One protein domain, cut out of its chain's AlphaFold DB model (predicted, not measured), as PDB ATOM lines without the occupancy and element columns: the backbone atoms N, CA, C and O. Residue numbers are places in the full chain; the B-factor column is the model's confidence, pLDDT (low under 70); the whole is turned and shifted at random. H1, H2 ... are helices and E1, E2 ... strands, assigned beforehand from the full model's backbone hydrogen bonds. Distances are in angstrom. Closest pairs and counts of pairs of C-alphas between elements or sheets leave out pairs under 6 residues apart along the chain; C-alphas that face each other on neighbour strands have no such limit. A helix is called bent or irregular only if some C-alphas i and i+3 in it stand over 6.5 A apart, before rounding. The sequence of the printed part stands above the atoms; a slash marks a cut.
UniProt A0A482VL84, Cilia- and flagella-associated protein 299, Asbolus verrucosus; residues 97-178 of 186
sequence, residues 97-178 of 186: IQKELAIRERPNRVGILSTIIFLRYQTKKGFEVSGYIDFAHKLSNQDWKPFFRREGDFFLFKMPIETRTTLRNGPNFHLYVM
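AT A GLANCE: This is residues 97 to 178 of the 186 residues of the protein "Cilia- and flagella-associated protein 299" of Asbolus verrucosus (UniProt A0A482VL84). A long two-stranded hairpin, E1 and E2, has four helices arched to one side of it, H1 about as long as the strands and H2, H3 and H4 short, and the last 20 residues, 159 to 178, fold back on themselves as a second, loosely formed loop. H2 follows straight on from E2, and H1 meets H2 with its later part and H3 with its earlier part. The 82 printed residues hold, in order, H1, E1, E2, H2, H3 and H4, with E1 and E2 antiparallel, in a mixed class of helices and strands. The whole is compact, with a radius of gyration of the C-alphas of 13.1 A and spans of 41 by 32 by 20 A.

HOW THE PARTS SIT: Start at H1, residues 97 to 110, which is irregular, with C-alphas 103 and 106 7.0 A apart. Next, E1, residues 116 to 122, and E2, residues 128 to 134, form a hairpin, antiparallel at 162 degrees; look for N 117 and O 133, 2.8 A apart, within hydrogen-bond range. H2, residues 135 to 141, touches residues 105 to 109 of H1 alone, closest at the C-alphas of Asn 108 and Ala 136, 5.3 A. Their steep tilt of 68 degrees, the same way, is only just short of about perpendicular. H3, residues 145 to 149, only just touches H1, with 3 pairs of C-alphas within 8 A, from residues 98 to 102 of H1 alone; the closest are Gln 98 and Phe 148, 6.2 A. H4, residues 155 to 158, is close to but not clearly touching H3, and apart from H1. Every O i to N i+4 pair is within hydrogen-bond range in H2 and H3, and 8 of 10 in H1; H4 is too short for such a pair.

IN THESE COORDINATES: Find C-alpha 97 at (44.423, 30.249, 33.081); from there H1 runs 20.3 A. E1 is 19.9 A long and E2 20.4 A, ending at C-alpha 134, (52.801, 21.772, 23.601). H2 spans 10.0 A, H3 6.1 A, and H4 5.5 A, ending at C-alpha 158, (34.870, 22.481, 25.467).

THE WHOLE: The C-alphas of Val 110 and Lys 125 are farthest apart, 41.6 A. The printed part has no cut, and the links between named elements are tight. Residues 159 to 178 hold no named element, though residues 162 to 163 pair antiparallel with 176 to 177. Mean pLDDT of the printed part is 72.7; residues 152 to 178 are under 70.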
ATOM      1  N   ILE A  97      43.682  30.929  34.161       78.38
ATOM      2  CA  ILE A  97      44.423  30.249  33.081       78.38
ATOM      3  C   ILE A  97      44.822  31.192  31.941       78.38
ATOM      4  O   ILE A  97      45.930  31.089  31.422       78.38
ATOM      5  N   GLN A  98      43.941  32.116  31.540       82.00
ATOM      6  CA  GLN A  98      44.206  33.037  30.438       82.00
ATOM      7  C   GLN A  98      45.303  34.015  30.843       82.00
ATOM      8  O   GLN A  98      46.215  34.260  30.060       82.00
ATOM      9  N   LYS A  99      45.274  34.504  32.089       83.62
ATOM     10  CA  LYS A  99      46.332  35.359  32.646       83.62
ATOM     11  C   LYS A  99      47.680  34.643  32.663       83.62
ATOM     12  O   LYS A  99      48.683  35.182  32.204       83.62
ATOM     13  N   GLU A 100      47.698  33.400  33.124       83.19
ATOM     14  CA  GLU A 100      48.918  32.602  33.200       83.19
ATOM     15  C   GLU A 100      49.488  32.256  31.818       83.19
ATOM     16  O   GLU A 100      50.703  32.339  31.604       83.19
ATOM     17  N   LEU A 101      48.633  31.897  30.860       86.88
ATOM     18  CA  LEU A 101      49.058  31.635  29.485       86.88
ATOM     19  C   LEU A 101      49.490  32.916  28.764       86.88
ATOM     20  O   LEU A 101      50.448  32.861  27.997       86.88
ATOM     21  N   ALA A 102      48.872  34.063  29.059       88.62
ATOM     22  CA  ALA A 102      49.270  35.365  28.527       88.62
ATOM     23  C   ALA A 102      50.689  35.743  28.978       88.62
ATOM     24  O   ALA A 102      51.546  36.043  28.149       88.62
ATOM     25  N   ILE A 103      50.984  35.621  30.279       86.88
ATOM     26  CA  ILE A 103      52.329  35.873  30.832       86.88
ATOM     27  C   ILE A 103      53.377  34.955  30.178       86.88
ATOM     28  O   ILE A 103      54.514  35.363  29.932       86.88
ATOM     29  N   ARG A 104      52.999  33.710  29.865       86.50
ATOM     30  CA  ARG A 104      53.885  32.705  29.258       86.50
ATOM     31  C   ARG A 104      53.991  32.809  27.738       86.50
ATOM     32  O   ARG A 104      54.918  32.220  27.185       86.50
ATOM     33  N   GLU A 105      53.108  33.529  27.050       89.25
ATOM     34  CA  GLU A 105      53.068  33.564  25.583       89.25
ATOM     35  C   GLU A 105      54.396  34.058  24.995       89.25
ATOM     36  O   GLU A 105      55.025  33.361  24.197       89.25
ATOM     37  N   ARG A 106      54.865  35.234  25.428       87.94
ATOM     38  CA  ARG A 106      56.102  35.834  24.908       87.94
ATOM     39  C   ARG A 106      57.340  34.963  25.186       87.94
ATOM     40  O   ARG A 106      58.058  34.674  24.229       87.94
ATOM     41  N   PRO A 107      57.598  34.489  26.423       86.31
ATOM     42  CA  PRO A 107      58.713  33.578  26.694       86.31
ATOM     43  C   PRO A 107      58.684  32.277  25.880       86.31
ATOM     44  O   PRO A 107      59.751  31.796  25.498       86.31
ATOM     45  N   ASN A 108      57.497  31.726  25.583       88.38
ATOM     46  CA  ASN A 108      57.367  30.549  24.716       88.38
ATOM     47  C   ASN A 108      57.655  30.870  23.246       88.38
ATOM     48  O   ASN A 108      58.360  30.104  22.597       88.38
ATOM     49  N   ARG A 109      57.169  32.004  22.719       86.69
ATOM     50  CA  ARG A 109      57.444  32.420  21.329       86.69
ATOM     51  C   ARG A 109      58.928  32.686  21.075       86.69
ATOM     52  O   ARG A 109      59.416  32.387  19.992       86.69
ATOM     53  N   VAL A 110      59.638  33.227  22.067       84.31
ATOM     54  CA  VAL A 110      61.089  33.487  21.987       84.31
ATOM     55  C   VAL A 110      61.916  32.217  22.259       84.31
ATOM     56  O   VAL A 110      63.106  32.185  21.969       84.31
ATOM     57  N   GLY A 111      61.311  31.153  22.798       81.81
ATOM     58  CA  GLY A 111      62.010  29.904  23.128       81.81
ATOM     59  C   GLY A 111      62.822  29.950  24.429       81.81
ATOM     60  O   GLY A 111      63.612  29.048  24.692       81.81
ATOM     61  N   ILE A 112      62.618  30.976  25.263       80.81
ATOM     62  CA  ILE A 112      63.221  31.080  26.607       80.81
ATOM     63  C   ILE A 112      62.558  30.080  27.561       80.81
ATOM     64  O   ILE A 112      63.197  29.509  28.443       80.81
ATOM     65  N   LEU A 113      61.253  29.878  27.385       81.69
ATOM     66  CA  LEU A 113      60.420  29.028  28.217       81.69
ATOM     67  C   LEU A 113      59.734  27.986  27.335       81.69
ATOM     68  O   LEU A 113      59.383  28.269  26.196       81.69
ATOM     69  N   SER A 114      59.531  26.786  27.869       80.94
ATOM     70  CA  SER A 114      58.724  25.750  27.226       80.94
ATOM     71  C   SER A 114      57.599  25.378  28.178       80.94
ATOM     72  O   SER A 114      57.847  25.034  29.332       80.94
ATOM     73  N   THR A 115      56.362  25.545  27.723       83.12
ATOM     74  CA  THR A 115      55.132  25.247  28.461       83.12
ATOM     75  C   THR A 115      54.451  24.057  27.814       83.12
ATOM     76  O   THR A 115      54.035  24.116  26.659       83.12
ATOM     77  N   ILE A 116      54.271  23.003  28.599       84.88
ATOM     78  CA  ILE A 116      53.331  21.931  28.290       84.88
ATOM     79  C   ILE A 116      52.082  22.180  29.129       84.88
ATOM     80  O   ILE A 116      52.193  22.462  30.319       84.88
ATOM     81  N   ILE A 117      50.909  22.105  28.512       84.56
ATOM     82  CA  ILE A 117      49.611  22.206  29.173       84.56
ATOM     83  C   ILE A 117      49.062  20.789  29.274       84.56
ATOM     84  O   ILE A 117      48.679  20.208  28.262       84.56
ATOM     85  N   PHE A 118      49.037  20.216  30.471       79.88
ATOM     86  CA  PHE A 118      48.314  18.961  30.678       79.88
ATOM     87  C   PHE A 118      46.812  19.219  30.710       79.88
ATOM     88  O   PHE A 118      46.378  20.305  31.077       79.88
ATOM     89  N   LEU A 119      46.045  18.223  30.295       78.62
ATOM     90  CA  LEU A 119      44.594  18.203  30.314       78.62
ATOM     91  C   LEU A 119      44.151  16.937  31.036       78.62
ATOM     92  O   LEU A 119      44.715  15.864  30.801       78.62
ATOM     93  N   ARG A 120      43.115  17.047  31.860       78.12
ATOM     94  CA  ARG A 120      42.466  15.913  32.511       78.12
ATOM     95  C   ARG A 120      40.962  16.110  32.454       78.12
ATOM     96  O   ARG A 120      40.465  17.143  32.880       78.12
ATOM     97  N   TYR A 121      40.260  15.116  31.934       78.00
ATOM     98  CA  TYR A 121      38.814  15.093  31.801       78.00
ATOM     99  C   TYR A 121      38.260  13.835  32.458       78.00
ATOM    100  O   TYR A 121      38.666  12.726  32.117       78.00
ATOM    101  N   GLN A 122      37.298  13.992  33.364       77.62
ATOM    102  CA  GLN A 122      36.527  12.870  33.885       77.62
ATOM    103  C   GLN A 122      35.185  12.794  33.163       77.62
ATOM    104  O   GLN A 122      34.372  13.714  33.192       77.62
ATOM    105  N   THR A 123      34.949  11.670  32.496       77.69
ATOM    106  CA  THR A 123      33.682  11.392  31.823       77.69
ATOM    107  C   THR A 123      32.600  11.133  32.871       77.69
ATOM    108  O   THR A 123      32.873  10.515  33.895       77.69
ATOM    109  N   LYS A 124      31.335  11.464  32.572       78.19
ATOM    110  CA  LYS A 124      30.162  11.154  33.427       78.19
ATOM    111  C   LYS A 124      30.056   9.681  33.869       78.19
ATOM    112  O   LYS A 124      29.393   9.373  34.847       78.19
ATOM    113  N   LYS A 125      30.704   8.769  33.135       82.25
ATOM    114  CA  LYS A 125      30.794   7.327  33.419       82.25
ATOM    115  C   LYS A 125      31.954   6.944  34.361       82.25
ATOM    116  O   LYS A 125      32.195   5.759  34.550       82.25
ATOM    117  N   GLY A 126      32.696   7.916  34.897       79.62
ATOM    118  CA  GLY A 126      33.829   7.710  35.807       79.62
ATOM    119  C   GLY A 126      35.176   7.426  35.132       79.62
ATOM    120  O   GLY A 126      36.160   7.193  35.825       79.62
ATOM    121  N   PHE A 127      35.251   7.447  33.798       80.50
ATOM    122  CA  PHE A 127      36.516   7.254  33.082       80.50
ATOM    123  C   PHE A 127      37.324   8.547  33.019       80.50
ATOM    124  O   PHE A 127      36.813   9.579  32.579       80.50
ATOM    125  N   GLU A 128      38.595   8.462  33.392       80.56
ATOM    126  CA  GLU A 128      39.554   9.549  33.254       80.56
ATOM    127  C   GLU A 128      40.248   9.492  31.890       80.56
ATOM    128  O   GLU A 128      40.823   8.475  31.505       80.56
ATOM    129  N   VAL A 129      40.217  10.611  31.173       80.56
ATOM    130  CA  VAL A 129      40.962  10.842  29.939       80.56
ATOM    131  C   VAL A 129      41.955  11.963  30.210       80.56
ATOM    132  O   VAL A 129      41.562  13.056  30.610       80.56
ATOM    133  N   SER A 130      43.242  11.711  29.995       82.12
ATOM    134  CA  SER A 130      44.296  12.714  30.157       82.12
ATOM    135  C   SER A 130      45.069  12.921  28.855       82.12
ATOM    136  O   SER A 130      45.145  12.037  28.003       82.12
ATOM    137  N   GLY A 131      45.613  14.121  28.673       82.94
ATOM    138  CA  GLY A 131      46.366  14.508  27.483       82.94
ATOM    139  C   GLY A 131      47.304  15.677  27.760       82.94
ATOM    140  O   GLY A 131      47.352  16.201  28.872       82.94
ATOM    141  N   TYR A 132      48.062  16.096  26.749       84.88
ATOM    142  CA  TYR A 132      48.929  17.265  26.851       84.88
ATOM    143  C   TYR A 132      48.947  18.076  25.555       84.88
ATOM    144  O   TYR A 132      48.680  17.563  24.469       84.88
ATOM    145  N   ILE A 133      49.281  19.356  25.682       86.62
ATOM    146  CA  ILE A 133      49.448  20.297  24.581       86.62
ATOM    147  C   ILE A 133      50.801  20.975  24.740       86.62
ATOM    148  O   ILE A 133      51.071  21.596  25.764       86.62
ATOM    149  N   ASP A 134      51.630  20.907  23.706       88.62
ATOM    150  CA  ASP A 134      52.801  21.772  23.601       88.62
ATOM    151  C   ASP A 134      52.347  23.185  23.200       88.62
ATOM    152  O   ASP A 134      51.838  23.410  22.092       88.62
ATOM    153  N   PHE A 135      52.492  24.137  24.123       87.62
ATOM    154  CA  PHE A 135      52.035  25.508  23.923       87.62
ATOM    155  C   PHE A 135      52.862  26.230  22.856       87.62
ATOM    156  O   PHE A 135      52.292  26.908  22.005       87.62
ATOM    157  N   ALA A 136      54.184  26.037  22.833       86.94
ATOM    158  CA  ALA A 136      55.064  26.674  21.855       86.94
ATOM    159  C   ALA A 136      54.755  26.185  20.432       86.94
ATOM    160  O   ALA A 136      54.634  26.984  19.499       86.94
ATOM    161  N   HIS A 137      54.531  24.877  20.278       87.62
ATOM    162  CA  HIS A 137      54.120  24.299  19.001       87.62
ATOM    163  C   HIS A 137      52.767  24.852  18.529       87.62
ATOM    164  O   HIS A 137      52.585  25.157  17.348       87.62
ATOM    165  N   LYS A 138      51.799  25.018  19.438       88.75
ATOM    166  CA  LYS A 138      50.483  25.563  19.084       88.75
ATOM    167  C   LYS A 138      50.509  27.059  18.773       88.75
ATOM    168  O   LYS A 138      49.785  27.462  17.868       88.75
ATOM    169  N   LEU A 139      51.317  27.862  19.465       87.62
ATOM    170  CA  LEU A 139      51.456  29.303  19.199       87.62
ATOM    171  C   LEU A 139      52.023  29.603  17.804       87.62
ATOM    172  O   LEU A 139      51.750  30.673  17.257       87.62
ATOM    173  N   SER A 140      52.807  28.677  17.244       85.88
ATOM    174  CA  SER A 140      53.385  28.787  15.897       85.88
ATOM    175  C   SER A 140      52.431  28.330  14.789       85.88
ATOM    176  O   SER A 140      52.526  28.800  13.662       85.88
ATOM    177  N   ASN A 141      51.506  27.413  15.092       86.12
ATOM    178  CA  ASN A 141      50.677  26.750  14.079       86.12
ATOM    179  C   ASN A 141      49.211  27.205  14.054       86.12
ATOM    180  O   ASN A 141      48.500  26.912  13.095       86.12
ATOM    181  N   GLN A 142      48.732  27.882  15.098       84.69
ATOM    182  CA  GLN A 142      47.326  28.256  15.249       84.69
ATOM    183  C   GLN A 142      47.188  29.701  15.737       84.69
ATOM    184  O   GLN A 142      48.051  30.208  16.450       84.69
ATOM    185  N   ASP A 143      46.073  30.350  15.385       85.62
ATOM    186  CA  ASP A 143      45.699  31.631  15.981       85.62
ATOM    187  C   ASP A 143      45.088  31.425  17.376       85.62
ATOM    188  O   ASP A 143      44.080  30.733  17.538       85.62
ATOM    189  N   TRP A 144      45.724  32.021  18.382       86.94
ATOM    190  CA  TRP A 144      45.299  31.981  19.781       86.94
ATOM    191  C   TRP A 144      44.503  33.221  20.201       86.94
ATOM    192  O   TRP A 144      43.996  33.253  21.321       86.94
ATOM    193  N   LYS A 145      44.333  34.225  19.324       87.38
ATOM    194  CA  LYS A 145      43.506  35.412  19.611       87.38
ATOM    195  C   LYS A 145      42.086  35.037  20.081       87.38
ATOM    196  O   LYS A 145      41.659  35.604  21.087       87.38
ATOM    197  N   PRO A 146      41.386  34.045  19.483       86.12
ATOM    198  CA  PRO A 146      40.047  33.652  19.938       86.12
ATOM    199  C   PRO A 146      40.023  33.109  21.375       86.12
ATOM    200  O   PRO A 146      39.103  33.405  22.135       86.12
ATOM    201  N   PHE A 147      41.066  32.372  21.782       85.19
ATOM    202  CA  PHE A 147      41.184  31.845  23.144       85.19
ATOM    203  C   PHE A 147      41.285  32.964  24.180       85.19
ATOM    204  O   PHE A 147      40.621  32.906  25.214       85.19
ATOM    205  N   PHE A 148      42.094  33.993  23.921       84.94
ATOM    206  CA  PHE A 148      42.237  35.090  24.873       84.94
ATOM    207  C   PHE A 148      41.044  36.057  24.839       84.94
ATOM    208  O   PHE A 148      40.679  36.595  25.880       84.94
ATOM    209  N   ARG A 149      40.391  36.242  23.682       83.69
ATOM    210  CA  ARG A 149      39.201  37.104  23.546       83.69
ATOM    211  C   ARG A 149      37.890  36.453  23.993       83.69
ATOM    212  O   ARG A 149      36.888  37.150  24.088       83.69
ATOM    213  N   ARG A 150      37.892  35.143  24.279       73.69
ATOM    214  CA  ARG A 150      36.672  34.330  24.471       73.69
ATOM    215  C   ARG A 150      35.696  34.460  23.304       73.69
ATOM    216  O   ARG A 150      34.484  34.524  23.482       73.69
ATOM    217  N   GLU A 151      36.244  34.509  22.101       72.56
ATOM    218  CA  GLU A 151      35.451  34.583  20.885       72.56
ATOM    219  C   GLU A 151      35.361  33.196  20.254       72.56
ATOM    220  O   GLU A 151      36.370  32.528  20.015       72.56
ATOM    221  N   GLY A 152      34.131  32.779  19.961       65.44
ATOM    222  CA  GLY A 152      33.854  31.547  19.241       65.44
ATOM    223  C   GLY A 152      34.158  30.267  20.018       65.44
ATOM    224  O   GLY A 152      34.353  30.237  21.231       65.44
ATOM    225  N   ASP A 153      34.160  29.173  19.267       63.88
ATOM    226  CA  ASP A 153      34.156  27.821  19.800       63.88
ATOM    227  C   ASP A 153      35.582  27.244  19.847       63.88
ATOM    228  O   ASP A 153      35.964  26.358  19.075       63.88
ATOM    229  N   PHE A 154      36.433  27.826  20.699       66.75
ATOM    230  CA  PHE A 154      37.816  27.370  20.845       66.75
ATOM    231  C   PHE A 154      37.857  26.027  21.581       66.75
ATOM    232  O   PHE A 154      37.230  25.856  22.622       66.75
ATOM    233  N   PHE A 155      38.636  25.067  21.077       67.75
ATOM    234  CA  PHE A 155      38.621  23.684  21.573       67.75
ATOM    235  C   PHE A 155      38.909  23.546  23.080       67.75
ATOM    236  O   PHE A 155      38.411  22.616  23.711       67.75
ATOM    237  N   LEU A 156      39.683  24.473  23.662       65.88
ATOM    238  CA  LEU A 156      39.937  24.511  25.104       65.88
ATOM    239  C   LEU A 156      38.680  24.862  25.916       65.88
ATOM    240  O   LEU A 156      38.534  24.366  27.023       65.88
ATOM    241  N   PHE A 157      37.733  25.630  25.376       60.88
ATOM    242  CA  PHE A 157      36.487  25.947  26.082       60.88
ATOM    243  C   PHE A 157      35.550  24.743  26.223       60.88
ATOM    244  O   PHE A 157      34.696  24.744  27.100       60.88
ATOM    245  N   LYS A 158      35.706  23.695  25.403       59.31
ATOM    246  CA  LYS A 158      34.870  22.481  25.467       59.31
ATOM    247  C   LYS A 158      35.357  21.431  26.462       59.31
ATOM    248  O   LYS A 158      34.680  20.426  26.661       59.31
ATOM    249  N   MET A 159      36.539  21.622  27.031       56.47
ATOM    250  CA  MET A 159      37.157  20.664  27.939       56.47
ATOM    251  C   MET A 159      37.120  21.252  29.352       56.47
ATOM    252  O   MET A 159      37.453  22.425  29.511       56.47
ATOM    253  N   PRO A 160      36.772  20.494  30.403       52.38
ATOM    254  CA  PRO A 160      37.135  20.907  31.748       52.38
ATOM    255  C   PRO A 160      38.643  20.696  31.853       52.38
ATOM    256  O   PRO A 160      39.165  19.586  31.745       52.38
ATOM    257  N   ILE A 161      39.366  21.803  31.902       50.97
ATOM    258  CA  ILE A 161      40.818  21.789  31.841       50.97
ATOM    259  C   ILE A 161      41.351  21.800  33.268       50.97
ATOM    260  O   ILE A 161      41.162  22.782  33.979       50.97
ATOM    261  N   GLU A 162      42.072  20.747  33.648       44.91
ATOM    262  CA  GLU A 162      43.094  20.813  34.694       44.91
ATOM    263  C   GLU A 162      44.440  21.112  34.034       44.91
ATOM    264  O   GLU A 162      45.084  20.202  33.513       44.91
ATOM    265  N   THR A 163      44.889  22.372  34.028       41.09
ATOM    266  CA  THR A 163      46.230  22.668  33.503       41.09
ATOM    267  C   THR A 163      47.295  22.300  34.514       41.09
ATOM    268  O   THR A 163      47.291  22.809  35.633       41.09
ATOM    269  N   ARG A 164      48.278  21.513  34.084       41.19
ATOM    270  CA  ARG A 164      49.590  21.420  34.735       41.19
ATOM    271  C   ARG A 164      50.624  22.004  33.775       41.19
ATOM    272  O   ARG A 164      50.516  21.788  32.571       41.19
ATOM    273  N   THR A 165      51.601  22.745  34.286       39.91
ATOM    274  CA  THR A 165      52.716  23.288  33.495       39.91
ATOM    275  C   THR A 165      54.032  22.943  34.170       39.91
ATOM    276  O   THR A 165      54.147  23.043  35.390       39.91
ATOM    277  N   THR A 166      55.021  22.513  33.391       39.31
ATOM    278  CA  THR A 166      56.392  22.260  33.847       39.31
ATOM    279  C   THR A 166      57.335  23.300  33.247       39.31
ATOM    280  O   THR A 166      57.192  23.666  32.083       39.31
ATOM    281  N   LEU A 167      58.288  23.799  34.041       37.62
ATOM    282  CA  LEU A 167      59.364  24.691  33.591       37.62
ATOM    283  C   LEU A 167      60.707  23.956  33.659       37.62
ATOM    284  O   LEU A 167      60.907  23.113  34.532       37.62
ATOM    285  N   ARG A 168      61.655  24.314  32.779       38.00
ATOM    286  CA  ARG A 168      63.033  23.781  32.815       38.00
ATOM    287  C   ARG A 168      63.830  24.205  34.058       38.00
ATOM    288  O   ARG A 168      64.759  23.497  34.418       38.00
ATOM    289  N   ASN A 169      63.440  25.287  34.742       39.28
ATOM    290  CA  ASN A 169      64.162  25.827  35.905       39.28
ATOM    291  C   ASN A 169      63.374  25.703  37.226       39.28
ATOM    292  O   ASN A 169      63.373  26.618  38.042       39.28
ATOM    293  N   GLY A 170      62.700  24.570  37.437       40.84
ATOM    294  CA  GLY A 170      62.066  24.217  38.715       40.84
ATOM    295  C   GLY A 170      60.548  23.982  38.637       40.84
ATOM    296  O   GLY A 170      59.887  24.428  37.694       40.84
ATOM    297  N   PRO A 171      59.972  23.249  39.609       41.44
ATOM    298  CA  PRO A 171      58.600  22.759  39.551       41.44
ATOM    299  C   PRO A 171      57.585  23.813  40.036       41.44
ATOM    300  O   PRO A 171      57.001  23.677  41.106       41.44
ATOM    301  N   ASN A 172      57.328  24.860  39.251       49.53
ATOM    302  CA  ASN A 172      56.207  25.770  39.535       49.53
ATOM    303  C   ASN A 172      54.893  25.181  39.000       49.53
ATOM    304  O   ASN A 172      54.388  25.588  37.953       49.53
ATOM    305  N   PHE A 173      54.346  24.205  39.726       48.97
ATOM    306  CA  PHE A 173      53.041  23.616  39.438       48.97
ATOM    307  C   PHE A 173      51.923  24.556  39.900       48.97
ATOM    308  O   PHE A 173      51.793  24.815  41.091       48.97
ATOM    309  N   HIS A 174      51.099  25.034  38.970       51.62
ATOM    310  CA  HIS A 174      49.853  25.727  39.298       51.62
ATOM    311  C   HIS A 174      48.695  24.947  38.682       51.62
ATOM    312  O   HIS A 174      48.659  24.768  37.464       51.62
ATOM    313  N   LEU A 175      47.802  24.437  39.536       46.59
ATOM    314  CA  LEU A 175      46.578  23.754  39.130       46.59
ATOM    315  C   LEU A 175      45.483  24.803  38.944       46.59
ATOM    316  O   LEU A 175      45.141  25.511  39.890       46.59
ATOM    317  N   TYR A 176      44.922  24.866  37.744       54.78
ATOM    318  CA  TYR A 176      43.734  25.663  37.471       54.78
ATOM    319  C   TYR A 176      42.615  24.726  37.063       54.78
ATOM    320  O   TYR A 176      42.791  23.935  36.141       54.78
ATOM    321  N   VAL A 177      41.494  24.826  37.771       52.06
ATOM    322  CA  VAL A 177      40.236  24.169  37.422       52.06
ATOM    323  C   VAL A 177      39.358  25.245  36.803       52.06
ATOM    324  O   VAL A 177      39.072  26.255  37.451       52.06
ATOM    325  N   MET A 178      38.981  25.072  35.538       47.09
ATOM    326  CA  MET A 178      37.946  25.922  34.951       47.09
ATOM    327  C   MET A 178      36.611  25.612  35.639       47.09
ATOM    328  O   MET A 178      36.297  24.428  35.795       47.09
TER     329      MET A 178